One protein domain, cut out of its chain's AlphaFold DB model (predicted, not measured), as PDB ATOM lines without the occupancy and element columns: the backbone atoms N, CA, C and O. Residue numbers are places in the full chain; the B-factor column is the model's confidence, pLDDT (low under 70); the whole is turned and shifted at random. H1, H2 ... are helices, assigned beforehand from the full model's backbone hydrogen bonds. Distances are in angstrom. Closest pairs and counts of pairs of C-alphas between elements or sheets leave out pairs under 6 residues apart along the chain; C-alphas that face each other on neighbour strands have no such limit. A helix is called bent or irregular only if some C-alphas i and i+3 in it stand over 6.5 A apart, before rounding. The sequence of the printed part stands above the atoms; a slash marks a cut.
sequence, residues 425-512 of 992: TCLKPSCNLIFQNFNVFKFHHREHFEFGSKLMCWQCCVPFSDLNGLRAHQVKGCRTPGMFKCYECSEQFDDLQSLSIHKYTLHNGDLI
ATOM      1  N   THR A 425     368.897  21.640 540.151       90.38
ATOM      2  CA  THR A 425     368.466  22.118 541.478       90.38
ATOM      3  C   THR A 425     367.047  21.656 541.782       90.38
ATOM      4  O   THR A 425     366.241  21.485 540.861       90.38
ATOM      5  N   CYS A 426     366.725  21.465 543.060       91.38
ATOM      6  CA  CYS A 426     365.368  21.127 543.465       91.38
ATOM      7  C   CYS A 426     364.367  22.242 543.105       91.38
ATOM      8  O   CYS A 426     364.669  23.439 543.168       91.38
ATOM      9  N   LEU A 427     363.169  21.835 542.683       89.56
ATOM     10  CA  LEU A 427     362.129  22.746 542.207       89.56
ATOM     11  C   LEU A 427     361.213  23.244 543.330       89.56
ATOM     12  O   LEU A 427     360.781  24.392 543.258       89.56
ATOM     13  N   LYS A 428     360.996  22.447 544.389       87.75
ATOM     14  CA  LYS A 428     360.253  22.871 545.588       87.75
ATOM     15  C   LYS A 428     360.941  24.116 546.185       87.75
ATOM     16  O   LYS A 428     362.140  24.034 546.454       87.75
ATOM     17  N   PRO A 429     360.250  25.257 546.384       80.19
ATOM     18  CA  PRO A 429     360.889  26.487 546.868       80.19
ATOM     19  C   PRO A 429     361.580  26.330 548.229       80.19
ATOM     20  O   PRO A 429     362.628  26.923 548.454       80.19
ATOM     21  N   SER A 430     361.056  25.459 549.098       83.12
ATOM     22  CA  SER A 430     361.637  25.138 550.407       83.12
ATOM     23  C   SER A 430     362.865  24.210 550.354       83.12
ATOM     24  O   SER A 430     363.272  23.698 551.394       83.12
ATOM     25  N   CYS A 431     363.431  23.920 549.176       83.56
ATOM     26  CA  CYS A 431     364.568  23.013 549.035       83.56
ATOM     27  C   CYS A 431     365.670  23.557 548.121       83.56
ATOM     28  O   CYS A 431     365.482  23.789 546.925       83.56
ATOM     29  N   ASN A 432     366.867  23.660 548.697       81.75
ATOM     30  CA  ASN A 432     368.064  24.201 548.056       81.75
ATOM     31  C   ASN A 432     369.060  23.115 547.601       81.75
ATOM     32  O   ASN A 432     370.207  23.426 547.280       81.75
ATOM     33  N   LEU A 433     368.654  21.838 547.572       82.38
ATOM     34  CA  LEU A 433     369.532  20.736 547.169       82.38
ATOM     35  C   LEU A 433     369.823  20.739 545.660       82.38
ATOM     36  O   LEU A 433     368.945  20.985 544.827       82.38
ATOM     37  N   ILE A 434     371.079  20.431 545.318       85.81
ATOM     38  CA  ILE A 434     371.625  20.460 543.955       85.81
ATOM     39  C   ILE A 434     372.301  19.119 543.645       85.81
ATOM     40  O   ILE A 434     373.119  18.616 544.413       85.81
ATOM     41  N   PHE A 435     371.997  18.556 542.477       88.94
ATOM     42  CA  PHE A 435     372.363  17.198 542.082       88.94
ATOM     43  C   PHE A 435     373.236  17.195 540.824       88.94
ATOM     44  O   PHE A 435     372.947  17.877 539.841       88.94
ATOM     45  N   GLN A 436     374.280  16.358 540.815       85.00
ATOM     46  CA  GLN A 436     375.136  16.136 539.634       85.00
ATOM     47  C   GLN A 436     374.571  15.097 538.644       85.00
ATOM     48  O   GLN A 436     375.202  14.796 537.632       85.00
ATOM     49  N   ASN A 437     373.425  14.490 538.960       85.12
ATOM     50  CA  ASN A 437     372.839  13.383 538.212       85.12
ATOM     51  C   ASN A 437     371.309  13.502 538.231       85.12
ATOM     52  O   ASN A 437     370.702  13.526 539.303       85.12
ATOM     53  N   PHE A 438     370.695  13.519 537.046       87.88
ATOM     54  CA  PHE A 438     369.246  13.640 536.887       87.88
ATOM     55  C   PHE A 438     368.479  12.512 537.591       87.88
ATOM     56  O   PHE A 438     367.385  12.743 538.088       87.88
ATOM     57  N   ASN A 439     369.045  11.306 537.701       86.81
ATOM     58  CA  ASN A 439     368.381  10.195 538.390       86.81
ATOM     59  C   ASN A 439     368.325  10.383 539.916       86.81
ATOM     60  O   ASN A 439     367.357   9.950 540.531       86.81
ATOM     61  N   VAL A 440     369.302  11.075 540.514       86.69
ATOM     62  CA  VAL A 440     369.275  11.411 541.952       86.69
ATOM     63  C   VAL A 440     368.287  12.554 542.201       86.69
ATOM     64  O   VAL A 440     367.457  12.451 543.097       86.69
ATOM     65  N   PHE A 441     368.281  13.575 541.332       92.88
ATOM     66  CA  PHE A 441     367.236  14.608 541.331       92.88
ATOM     67  C   PHE A 441     365.828  13.998 541.210       92.88
ATOM     68  O   PHE A 441     364.940  14.378 541.962       92.88
ATOM     69  N   LYS A 442     365.615  13.025 540.311       91.62
ATOM     70  CA  LYS A 442     364.325  12.328 540.150       91.62
ATOM     71  C   LYS A 442     363.886  11.584 541.405       91.62
ATOM     72  O   LYS A 442     362.695  11.575 541.695       91.62
ATOM     73  N   PHE A 443     364.812  10.926 542.102       88.62
ATOM     74  CA  PHE A 443     364.502  10.235 543.352       88.62
ATOM     75  C   PHE A 443     364.045  11.251 544.402       88.62
ATOM     76  O   PHE A 443     362.910  11.187 544.864       88.62
ATOM     77  N   HIS A 444     364.861  12.277 544.638       90.06
ATOM     78  CA  HIS A 444     364.559  13.347 545.582       90.06
ATOM     79  C   HIS A 444     363.255  14.111 545.268       90.06
ATOM     80  O   HIS A 444     362.444  14.404 546.144       90.06
ATOM     81  N   HIS A 445     362.981  14.371 543.988       87.31
ATOM     82  CA  HIS A 445     361.741  15.014 543.551       87.31
ATOM     83  C   HIS A 445     360.490  14.138 543.792       87.31
ATOM     84  O   HIS A 445     359.376  14.655 543.749       87.31
ATOM     85  N   ARG A 446     360.619  12.828 544.051       89.50
ATOM     86  CA  ARG A 446     359.475  12.006 544.490       89.50
ATOM     87  C   ARG A 446     359.191  12.148 545.979       89.50
ATOM     88  O   ARG A 446     358.021  12.202 546.341       89.50
ATOM     89  N   GLU A 447     360.232  12.246 546.806       87.69
ATOM     90  CA  GLU A 447     360.122  12.416 548.265       87.69
ATOM     91  C   GLU A 447     359.278  13.652 548.606       87.69
ATOM     92  O   GLU A 447     358.360  13.600 549.412       87.69
ATOM     93  N   HIS A 448     359.537  14.763 547.916       85.06
ATOM     94  CA  HIS A 448     358.920  16.066 548.174       85.06
ATOM     95  C   HIS A 448     357.425  16.224 547.879       85.06
ATOM     96  O   HIS A 448     356.863  17.264 548.244       85.06
ATOM     97  N   PHE A 449     356.837  15.249 547.189       83.62
ATOM     98  CA  PHE A 449     355.447  15.229 546.728       83.62
ATOM     99  C   PHE A 449     354.772  13.883 547.060       83.62
ATOM    100  O   PHE A 449     353.751  13.545 546.469       83.62
ATOM    101  N   GLU A 450     355.381  13.086 547.948       84.25
ATOM    102  CA  GLU A 450     354.803  11.866 548.538       84.25
ATOM    103  C   GLU A 450     354.294  10.821 547.522       84.25
ATOM    104  O   GLU A 450     353.483   9.946 547.827       84.25
ATOM    105  N   PHE A 451     354.833  10.832 546.296       80.56
ATOM    106  CA  PHE A 451     354.430   9.902 545.234       80.56
ATOM    107  C   PHE A 451     354.769   8.430 545.548       80.56
ATOM    108  O   PHE A 451     354.245   7.526 544.893       80.56
ATOM    109  N   GLY A 452     355.638   8.173 546.530       81.06
ATOM    110  CA  GLY A 452     356.029   6.829 546.957       81.06
ATOM    111  C   GLY A 452     356.604   5.992 545.809       81.06
ATOM    112  O   GLY A 452     357.470   6.439 545.050       81.06
ATOM    113  N   SER A 453     356.100   4.767 545.658       81.81
ATOM    114  CA  SER A 453     356.487   3.840 544.587       81.81
ATOM    115  C   SER A 453     355.922   4.196 543.201       81.81
ATOM    116  O   SER A 453     356.406   3.649 542.205       81.81
ATOM    117  N   LYS A 454     354.952   5.123 543.101       90.12
ATOM    118  CA  LYS A 454     354.255   5.464 541.846       90.12
ATOM    119  C   LYS A 454     355.239   5.911 540.757       90.12
ATOM    120  O   LYS A 454     356.249   6.582 541.001       90.12
ATOM    121  N   LEU A 455     354.958   5.528 539.516       89.31
ATOM    122  CA  LEU A 455     355.818   5.812 538.373       89.31
ATOM    123  C   LEU A 455     355.445   7.154 537.735       89.31
ATOM    124  O   LEU A 455     354.319   7.364 537.314       89.31
ATOM    125  N   MET A 456     356.412   8.065 537.655       89.81
ATOM    126  CA  MET A 456     356.210   9.437 537.169       89.81
ATOM    127  C   MET A 456     356.527   9.588 535.678       89.81
ATOM    128  O   MET A 456     357.610   9.187 535.234       89.81
ATOM    129  N   CYS A 457     355.653  10.265 534.928       90.69
ATOM    130  CA  CYS A 457     355.992  10.772 533.599       90.69
ATOM    131  C   CYS A 457     356.730  12.117 533.703       90.69
ATOM    132  O   CYS A 457     356.138  13.153 533.988       90.69
ATOM    133  N   TRP A 458     358.034  12.131 533.422       85.94
ATOM    134  CA  TRP A 458     358.896  13.317 533.575       85.94
ATOM    135  C   TRP A 458     358.687  14.436 532.527       85.94
ATOM    136  O   TRP A 458     359.449  15.401 532.514       85.94
ATOM    137  N   GLN A 459     357.673  14.310 531.662       84.75
ATOM    138  CA  GLN A 459     357.267  15.309 530.657       84.75
ATOM    139  C   GLN A 459     355.987  16.083 531.037       84.75
ATOM    140  O   GLN A 459     355.690  17.103 530.427       84.75
ATOM    141  N   CYS A 460     355.239  15.615 532.039       85.94
ATOM    142  CA  CYS A 460     354.002  16.250 532.520       85.94
ATOM    143  C   CYS A 460     353.808  16.147 534.046       85.94
ATOM    144  O   CYS A 460     352.838  16.663 534.585       85.94
ATOM    145  N   CYS A 461     354.705  15.439 534.743       87.44
ATOM    146  CA  CYS A 461     354.637  15.123 536.171       87.44
ATOM    147  C   CYS A 461     353.368  14.387 536.642       87.44
ATOM    148  O   CYS A 461     353.093  14.360 537.838       87.44
ATOM    149  N   VAL A 462     352.653  13.703 535.746       88.38
ATOM    150  CA  VAL A 462     351.552  12.805 536.131       88.38
ATOM    151  C   VAL A 462     352.111  11.508 536.759       88.38
ATOM    152  O   VAL A 462     353.011  10.893 536.164       88.38
ATOM    153  N   PRO A 463     351.608  11.081 537.938       90.62
ATOM    154  CA  PRO A 463     351.906   9.785 538.544       90.62
ATOM    155  C   PRO A 463     351.032   8.660 537.968       90.62
ATOM    156  O   PRO A 463     349.869   8.861 537.634       90.62
ATOM    157  N   PHE A 464     351.580   7.447 537.935       92.50
ATOM    158  CA  PHE A 464     350.905   6.216 537.520       92.50
ATOM    159  C   PHE A 464     351.120   5.123 538.570       92.50
ATOM    160  O   PHE A 464     352.200   5.022 539.156       92.50
ATOM    161  N   SER A 465     350.100   4.298 538.810       93.00
ATOM    162  CA  SER A 465     350.174   3.146 539.717       93.00
ATOM    163  C   SER A 465     351.125   2.058 539.207       93.00
ATOM    164  O   SER A 465     351.808   1.431 540.010       93.00
ATOM    165  N   ASP A 466     351.207   1.865 537.888       91.44
ATOM    166  CA  ASP A 466     351.971   0.786 537.265       91.44
ATOM    167  C   ASP A 466     352.781   1.236 536.026       91.44
ATOM    168  O   ASP A 466     352.773   2.397 535.598       91.44
ATOM    169  N   LEU A 467     353.530   0.291 535.443       88.56
ATOM    170  CA  LEU A 467     354.363   0.539 534.264       88.56
ATOM    171  C   LEU A 467     353.550   0.609 532.961       88.56
ATOM    172  O   LEU A 467     353.981   1.289 532.024       88.56
ATOM    173  N   ASN A 468     352.401  -0.067 532.875       88.81
ATOM    174  CA  ASN A 468     351.592  -0.092 531.660       88.81
ATOM    175  C   ASN A 468     350.795   1.202 531.493       88.81
ATOM    176  O   ASN A 468     350.775   1.728 530.386       88.81
ATOM    177  N   GLY A 469     350.245   1.777 532.566       93.75
ATOM    178  CA  GLY A 469     349.617   3.100 532.558       93.75
ATOM    179  C   GLY A 469     350.591   4.194 532.113       93.75
ATOM    180  O   GLY A 469     350.297   4.942 531.177       93.75
ATOM    181  N   LEU A 470     351.805   4.219 532.684       93.69
ATOM    182  CA  LEU A 470     352.861   5.146 532.255       93.69
ATOM    183  C   LEU A 470     353.238   4.941 530.775       93.69
ATOM    184  O   LEU A 470     353.384   5.914 530.032       93.69
ATOM    185  N   ARG A 471     353.379   3.687 530.321       87.69
ATOM    186  CA  ARG A 471     353.690   3.374 528.916       87.69
ATOM    187  C   ARG A 471     352.551   3.790 527.982       87.69
ATOM    188  O   ARG A 471     352.817   4.398 526.949       87.69
ATOM    189  N   ALA A 472     351.300   3.506 528.338       90.06
ATOM    190  CA  ALA A 472     350.121   3.871 527.562       90.06
ATOM    191  C   ALA A 472     349.991   5.394 527.433       90.06
ATOM    192  O   ALA A 472     349.746   5.887 526.335       90.06
ATOM    193  N   HIS A 473     350.244   6.145 528.507       92.25
ATOM    194  CA  HIS A 473     350.313   7.607 528.474       92.25
ATOM    195  C   HIS A 473     351.428   8.124 527.544       92.25
ATOM    196  O   HIS A 473     351.191   9.003 526.716       92.25
ATOM    197  N   GLN A 474     352.635   7.553 527.627       87.12
ATOM    198  CA  GLN A 474     353.748   7.925 526.745       87.12
ATOM    199  C   GLN A 474     353.448   7.626 525.264       87.12
ATOM    200  O   GLN A 474     353.772   8.446 524.406       87.12
ATOM    201  N   VAL A 475     352.798   6.495 524.963       87.81
ATOM    202  CA  VAL A 475     352.450   6.067 523.595       87.81
ATOM    203  C   VAL A 475     351.252   6.832 523.022       87.81
ATOM    204  O   VAL A 475     351.309   7.233 521.862       87.81
ATOM    205  N   LYS A 476     350.205   7.109 523.817       87.12
ATOM    206  CA  LYS A 476     349.066   7.963 523.410       87.12
ATOM    207  C   LYS A 476     349.472   9.422 523.150       87.12
ATOM    208  O   LYS A 476     348.716  10.166 522.534       87.12
ATOM    209  N   GLY A 477     350.679   9.810 523.564       77.06
ATOM    210  CA  GLY A 477     351.292  11.094 523.260       77.06
ATOM    211  C   GLY A 477     351.182  12.069 524.423       77.06
ATOM    212  O   GLY A 477     350.246  12.860 524.498       77.06
ATOM    213  N   CYS A 478     352.201  12.074 525.282       82.38
ATOM    214  CA  CYS A 478     352.409  13.121 526.282       82.38
ATOM    215  C   CYS A 478     352.709  14.465 525.579       82.38
ATOM    216  O   CYS A 478     353.861  14.795 525.294       82.38
ATOM    217  N   ARG A 479     351.652  15.199 525.206       65.75
ATOM    218  CA  ARG A 479     351.707  16.477 524.478       65.75
ATOM    219  C   ARG A 479     351.470  17.653 525.421       65.75
ATOM    220  O   ARG A 479     350.407  18.261 525.413       65.75
ATOM    221  N   THR A 480     352.489  17.983 526.201       69.12
ATOM    222  CA  THR A 480     352.465  19.103 527.152       69.12
ATOM    223  C   THR A 480     353.675  20.037 526.965       69.12
ATOM    224  O   THR A 480     354.464  20.214 527.892       69.12
ATOM    225  N   PRO A 481     353.873  20.625 525.763       73.69
ATOM    226  CA  PRO A 481     354.912  21.634 525.560       73.69
ATOM    227  C   PRO A 481     354.648  22.873 526.430       73.69
ATOM    228  O   PRO A 481     353.497  23.245 526.653       73.69
ATOM    229  N   GLY A 482     355.710  23.501 526.937       80.50
ATOM    230  CA  GLY A 482     355.642  24.676 527.816       80.50
ATOM    231  C   GLY A 482     354.977  24.466 529.188       80.50
ATOM    232  O   GLY A 482     354.738  25.444 529.898       80.50
ATOM    233  N   MET A 483     354.663  23.229 529.594       86.75
ATOM    234  CA  MET A 483     353.890  22.971 530.820       86.75
ATOM    235  C   MET A 483     354.620  23.399 532.101       86.75
ATOM    236  O   MET A 483     353.987  23.830 533.065       86.75
ATOM    237  N   PHE A 484     355.952  23.314 532.112       89.56
ATOM    238  CA  PHE A 484     356.771  23.662 533.267       89.56
ATOM    239  C   PHE A 484     357.168  25.135 533.213       89.56
ATOM    240  O   PHE A 484     358.160  25.502 532.586       89.56
ATOM    241  N   LYS A 485     356.392  25.990 533.877       91.06
ATOM    242  CA  LYS A 485     356.715  27.413 534.056       91.06
ATOM    243  C   LYS A 485     357.720  27.576 535.197       91.06
ATOM    244  O   LYS A 485     357.620  26.877 536.206       91.06
ATOM    245  N   CYS A 486     358.664  28.505 535.071       92.38
ATOM    246  CA  CYS A 486     359.403  28.968 536.244       92.38
ATOM    247  C   CYS A 486     358.478  29.824 537.129       92.38
ATOM    248  O   CYS A 486     357.635  30.552 536.614       92.38
ATOM    249  N   TYR A 487     358.620  29.744 538.456       89.75
ATOM    250  CA  TYR A 487     357.884  30.626 539.377       89.75
ATOM    251  C   TYR A 487     358.618  31.957 539.626       89.75
ATOM    252  O   TYR A 487     358.042  32.884 540.181       89.75
ATOM    253  N   GLU A 488     359.879  32.070 539.190       86.00
ATOM    254  CA  GLU A 488     360.722  33.262 539.361       86.00
ATOM    255  C   GLU A 488     360.913  34.072 538.063       86.00
ATOM    256  O   GLU A 488     361.457  35.176 538.093       86.00
ATOM    257  N   CYS A 489     360.495  33.550 536.904       92.38
ATOM    258  CA  CYS A 489     360.426  34.310 535.653       92.38
ATOM    259  C   CYS A 489     359.426  33.700 534.656       92.38
ATOM    260  O   CYS A 489     358.966  32.576 534.819       92.38
ATOM    261  N   SER A 490     359.117  34.427 533.580       92.19
ATOM    262  CA  SER A 490     358.115  34.043 532.574       92.19
ATOM    263  C   SER A 490     358.532  32.920 531.604       92.19
ATOM    264  O   SER A 490     357.799  32.648 530.653       92.19
ATOM    265  N   GLU A 491     359.704  32.304 531.781       91.81
ATOM    266  CA  GLU A 491     360.194  31.228 530.904       91.81
ATOM    267  C   GLU A 491     359.425  29.911 531.135       91.81
ATOM    268  O   GLU A 491     359.005  29.590 532.252       91.81
ATOM    269  N   GLN A 492     359.247  29.140 530.059       92.81
ATOM    270  CA  GLN A 492     358.453  27.906 530.033       92.81
ATOM    271  C   GLN A 492     359.244  26.767 529.386       92.81
ATOM    272  O   GLN A 492     359.994  26.990 528.434       92.81
ATOM    273  N   PHE A 493     359.062  25.544 529.885       90.69
ATOM    274  CA  PHE A 493     359.850  24.374 529.493       90.69
ATOM    275  C   PHE A 493     358.967  23.163 529.175       90.69
ATOM    276  O   PHE A 493     357.959  22.913 529.836       90.69
ATOM    277  N   ASP A 494     359.390  22.385 528.176       85.62
ATOM    278  CA  ASP A 494     358.724  21.150 527.734       85.62
ATOM    279  C   ASP A 494     359.020  19.944 528.648       85.62
ATOM    280  O   ASP A 494     358.396  18.891 528.522       85.62
ATOM    281  N   ASP A 495     360.006  20.062 529.545       86.94
ATOM    282  CA  ASP A 495     360.408  18.993 530.457       86.94
ATOM    283  C   ASP A 495     360.979  19.515 531.791       86.94
ATOM    284  O   ASP A 495     361.559  20.604 531.882       86.94
ATOM    285  N   LEU A 496     360.842  18.690 532.832       89.19
ATOM    286  CA  LEU A 496     361.238  19.016 534.204       89.19
ATOM    287  C   LEU A 496     362.761  19.183 534.380       89.19
ATOM    288  O   LEU A 496     363.211  19.926 535.255       89.19
ATOM    289  N   GLN A 497     363.571  18.498 533.565       89.56
ATOM    290  CA  GLN A 497     365.029  18.619 533.600       89.56
ATOM    291  C   GLN A 497     365.452  19.988 533.060       89.56
ATOM    292  O   GLN A 497     366.296  20.637 533.673       89.56
ATOM    293  N   SER A 498     364.838  20.457 531.973       89.56
ATOM    294  CA  SER A 498     365.076  21.797 531.431       89.56
ATOM    295  C   SER A 498     364.708  22.896 532.436       89.56
ATOM    296  O   SER A 498     365.530  23.786 532.660       89.56
ATOM    297  N   LEU A 499     363.565  22.790 533.134       93.38
ATOM    298  CA  LEU A 499     363.215  23.726 534.216       93.38
ATOM    299  C   LEU A 499     364.218  23.668 535.391       93.38
ATOM    300  O   LEU A 499     364.646  24.707 535.889       93.38
ATOM    301  N   SER A 500     364.644  22.474 535.821       91.38
ATOM    302  CA  SER A 500     365.624  22.313 536.913       91.38
ATOM    303  C   SER A 500     367.007  22.889 536.571       91.38
ATOM    304  O   SER A 500     367.650  23.516 537.417       91.38
ATOM    305  N   ILE A 501     367.448  22.748 535.316       89.19
ATOM    306  CA  ILE A 501     368.685  23.364 534.813       89.19
ATOM    307  C   ILE A 501     368.521  24.885 534.713       89.19
ATOM    308  O   ILE A 501     369.433  25.625 535.082       89.19
ATOM    309  N   HIS A 502     367.369  25.372 534.249       91.50
ATOM    310  CA  HIS A 502     367.053  26.799 534.198       91.50
ATOM    311  C   HIS A 502     367.102  27.437 535.595       91.50
ATOM    312  O   HIS A 502     367.870  28.380 535.798       91.50
ATOM    313  N   LYS A 503     366.385  26.873 536.581       87.69
ATOM    314  CA  LYS A 503     366.409  27.364 537.969       87.69
ATOM    315  C   LYS A 503     367.833  27.324 538.537       87.69
ATOM    316  O   LYS A 503     368.271  28.298 539.140       87.69
ATOM    317  N   TYR A 504     368.612  26.271 538.272       86.38
ATOM    318  CA  TYR A 504     370.017  26.231 538.694       86.38
ATOM    319  C   TYR A 504     370.887  27.323 538.036       86.38
ATOM    320  O   TYR A 504     371.750  27.902 538.690       86.38
ATOM    321  N   THR A 505     370.696  27.606 536.744       82.81
ATOM    322  CA  THR A 505     371.617  28.458 535.964       82.81
ATOM    323  C   THR A 505     371.276  29.945 535.940       82.81
ATOM    324  O   THR A 505     372.173  30.744 535.669       82.81
ATOM    325  N   LEU A 506     370.020  30.325 536.194       81.75
ATOM    326  CA  LEU A 506     369.552  31.717 536.104       81.75
ATOM    327  C   LEU A 506     368.966  32.280 537.404       81.75
ATOM    328  O   LEU A 506     368.885  33.499 537.520       81.75
ATOM    329  N   HIS A 507     368.616  31.418 538.363       81.75
ATOM    330  CA  HIS A 507     367.969  31.799 539.620       81.75
ATOM    331  C   HIS A 507     368.860  31.459 540.820       81.75
ATOM    332  O   HIS A 507     369.585  32.316 541.326       81.75
ATOM    333  N   ASN A 508     368.970  30.175 541.170       74.50
ATOM    334  CA  ASN A 508     369.858  29.690 542.235       74.50
ATOM    335  C   ASN A 508     371.355  29.932 541.934       74.50
ATOM    336  O   ASN A 508     372.186  29.825 542.834       74.50
ATOM    337  N   GLY A 509     371.717  30.272 540.691       60.91
ATOM    338  CA  GLY A 509     373.093  30.578 540.298       60.91
ATOM    339  C   GLY A 509     373.695  31.776 541.043       60.91
ATOM    340  O   GLY A 509     374.900  31.785 541.295       60.91
ATOM    341  N   ASP A 510     372.874  32.746 541.457       48.38
ATOM    342  CA  ASP A 510     373.323  33.913 542.231       48.38
ATOM    343  C   ASP A 510     373.766  33.563 543.665       48.38
ATOM    344  O   ASP A 510     374.583  34.283 544.235       48.38
ATOM    345  N   LEU A 511     373.309  32.434 544.230       49.72
ATOM    346  CA  LEU A 511     373.739  31.958 545.555       49.72
ATOM    347  C   LEU A 511     375.176  31.408 545.566       49.72
ATOM    348  O   LEU A 511     375.689  31.060 546.628       49.72
ATOM    349  N   ILE A 512     375.824  31.290 544.399       48.44
ATOM    350  CA  ILE A 512     377.183  30.738 544.289       48.44
ATOM    351  C   ILE A 512     378.093  31.537 543.338       48.44
ATOM    352  O   ILE A 512     379.313  31.488 543.493       48.44
TER     353      ILE A 512
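AT A GLANCE: This is residues 425 to 512 of the 992 residues of the protein "Zinc finger protein 624" of Melanaphis sacchari (UniProt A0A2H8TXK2). Three helices are strung along an elongated body of loops, with H2 at one end, H3 running out to the other, and H1 making a loose corner with H3, its first residue, Phe 438, near Gln 497 at the beginning of H3. A small looped pairing precedes H2, and another precedes H3. The 88 printed residues hold H1, H2 and H3 in that order, all helix in class though under half lie in named elements; the whole is compact, radius of gyration of the C-alphas 13.6 A, spanning 42 by 25 by 19 A.

IN THESE COORDINATES: Find C-alpha 438 at (369.246, 13.640, 536.887); H1 runs from there to 447, 14.6 A. H2, residues 467 to 477, covers 15.6 A. H3, residues 496 to 511, covers 21.3 A and ends at (373.739, 31.958, 545.555); it has a kink of 37 degrees near residue 505 and is only just irregular, C-alphas 505 and 508 being 6.6 A apart.

HOW THE PARTS SIT: Look at Phe 438 and Gln 497: their C-alphas, 7.3 A apart, are the closest of H1 and H3, which are close but not clearly touching and about perpendicular at 90 degrees. H2 is apart from H1 and from H3. Residues 455 to 456 pair antiparallel with 463 to 464, and 484 to 485 with 492 to 493. Each O i to N i+4 pair is within hydrogen-bond range in H1 and H2, against 8 of 12 in H3.

THE WHOLE: The C-alphas of Asn 468 and Ile 512 are the farthest apart, 42.0 A. The printed part has no cut, and both links are long, 19 and 18 residues. The model's pLDDT is under 70 at residues 479 to 480 and 509 to 512.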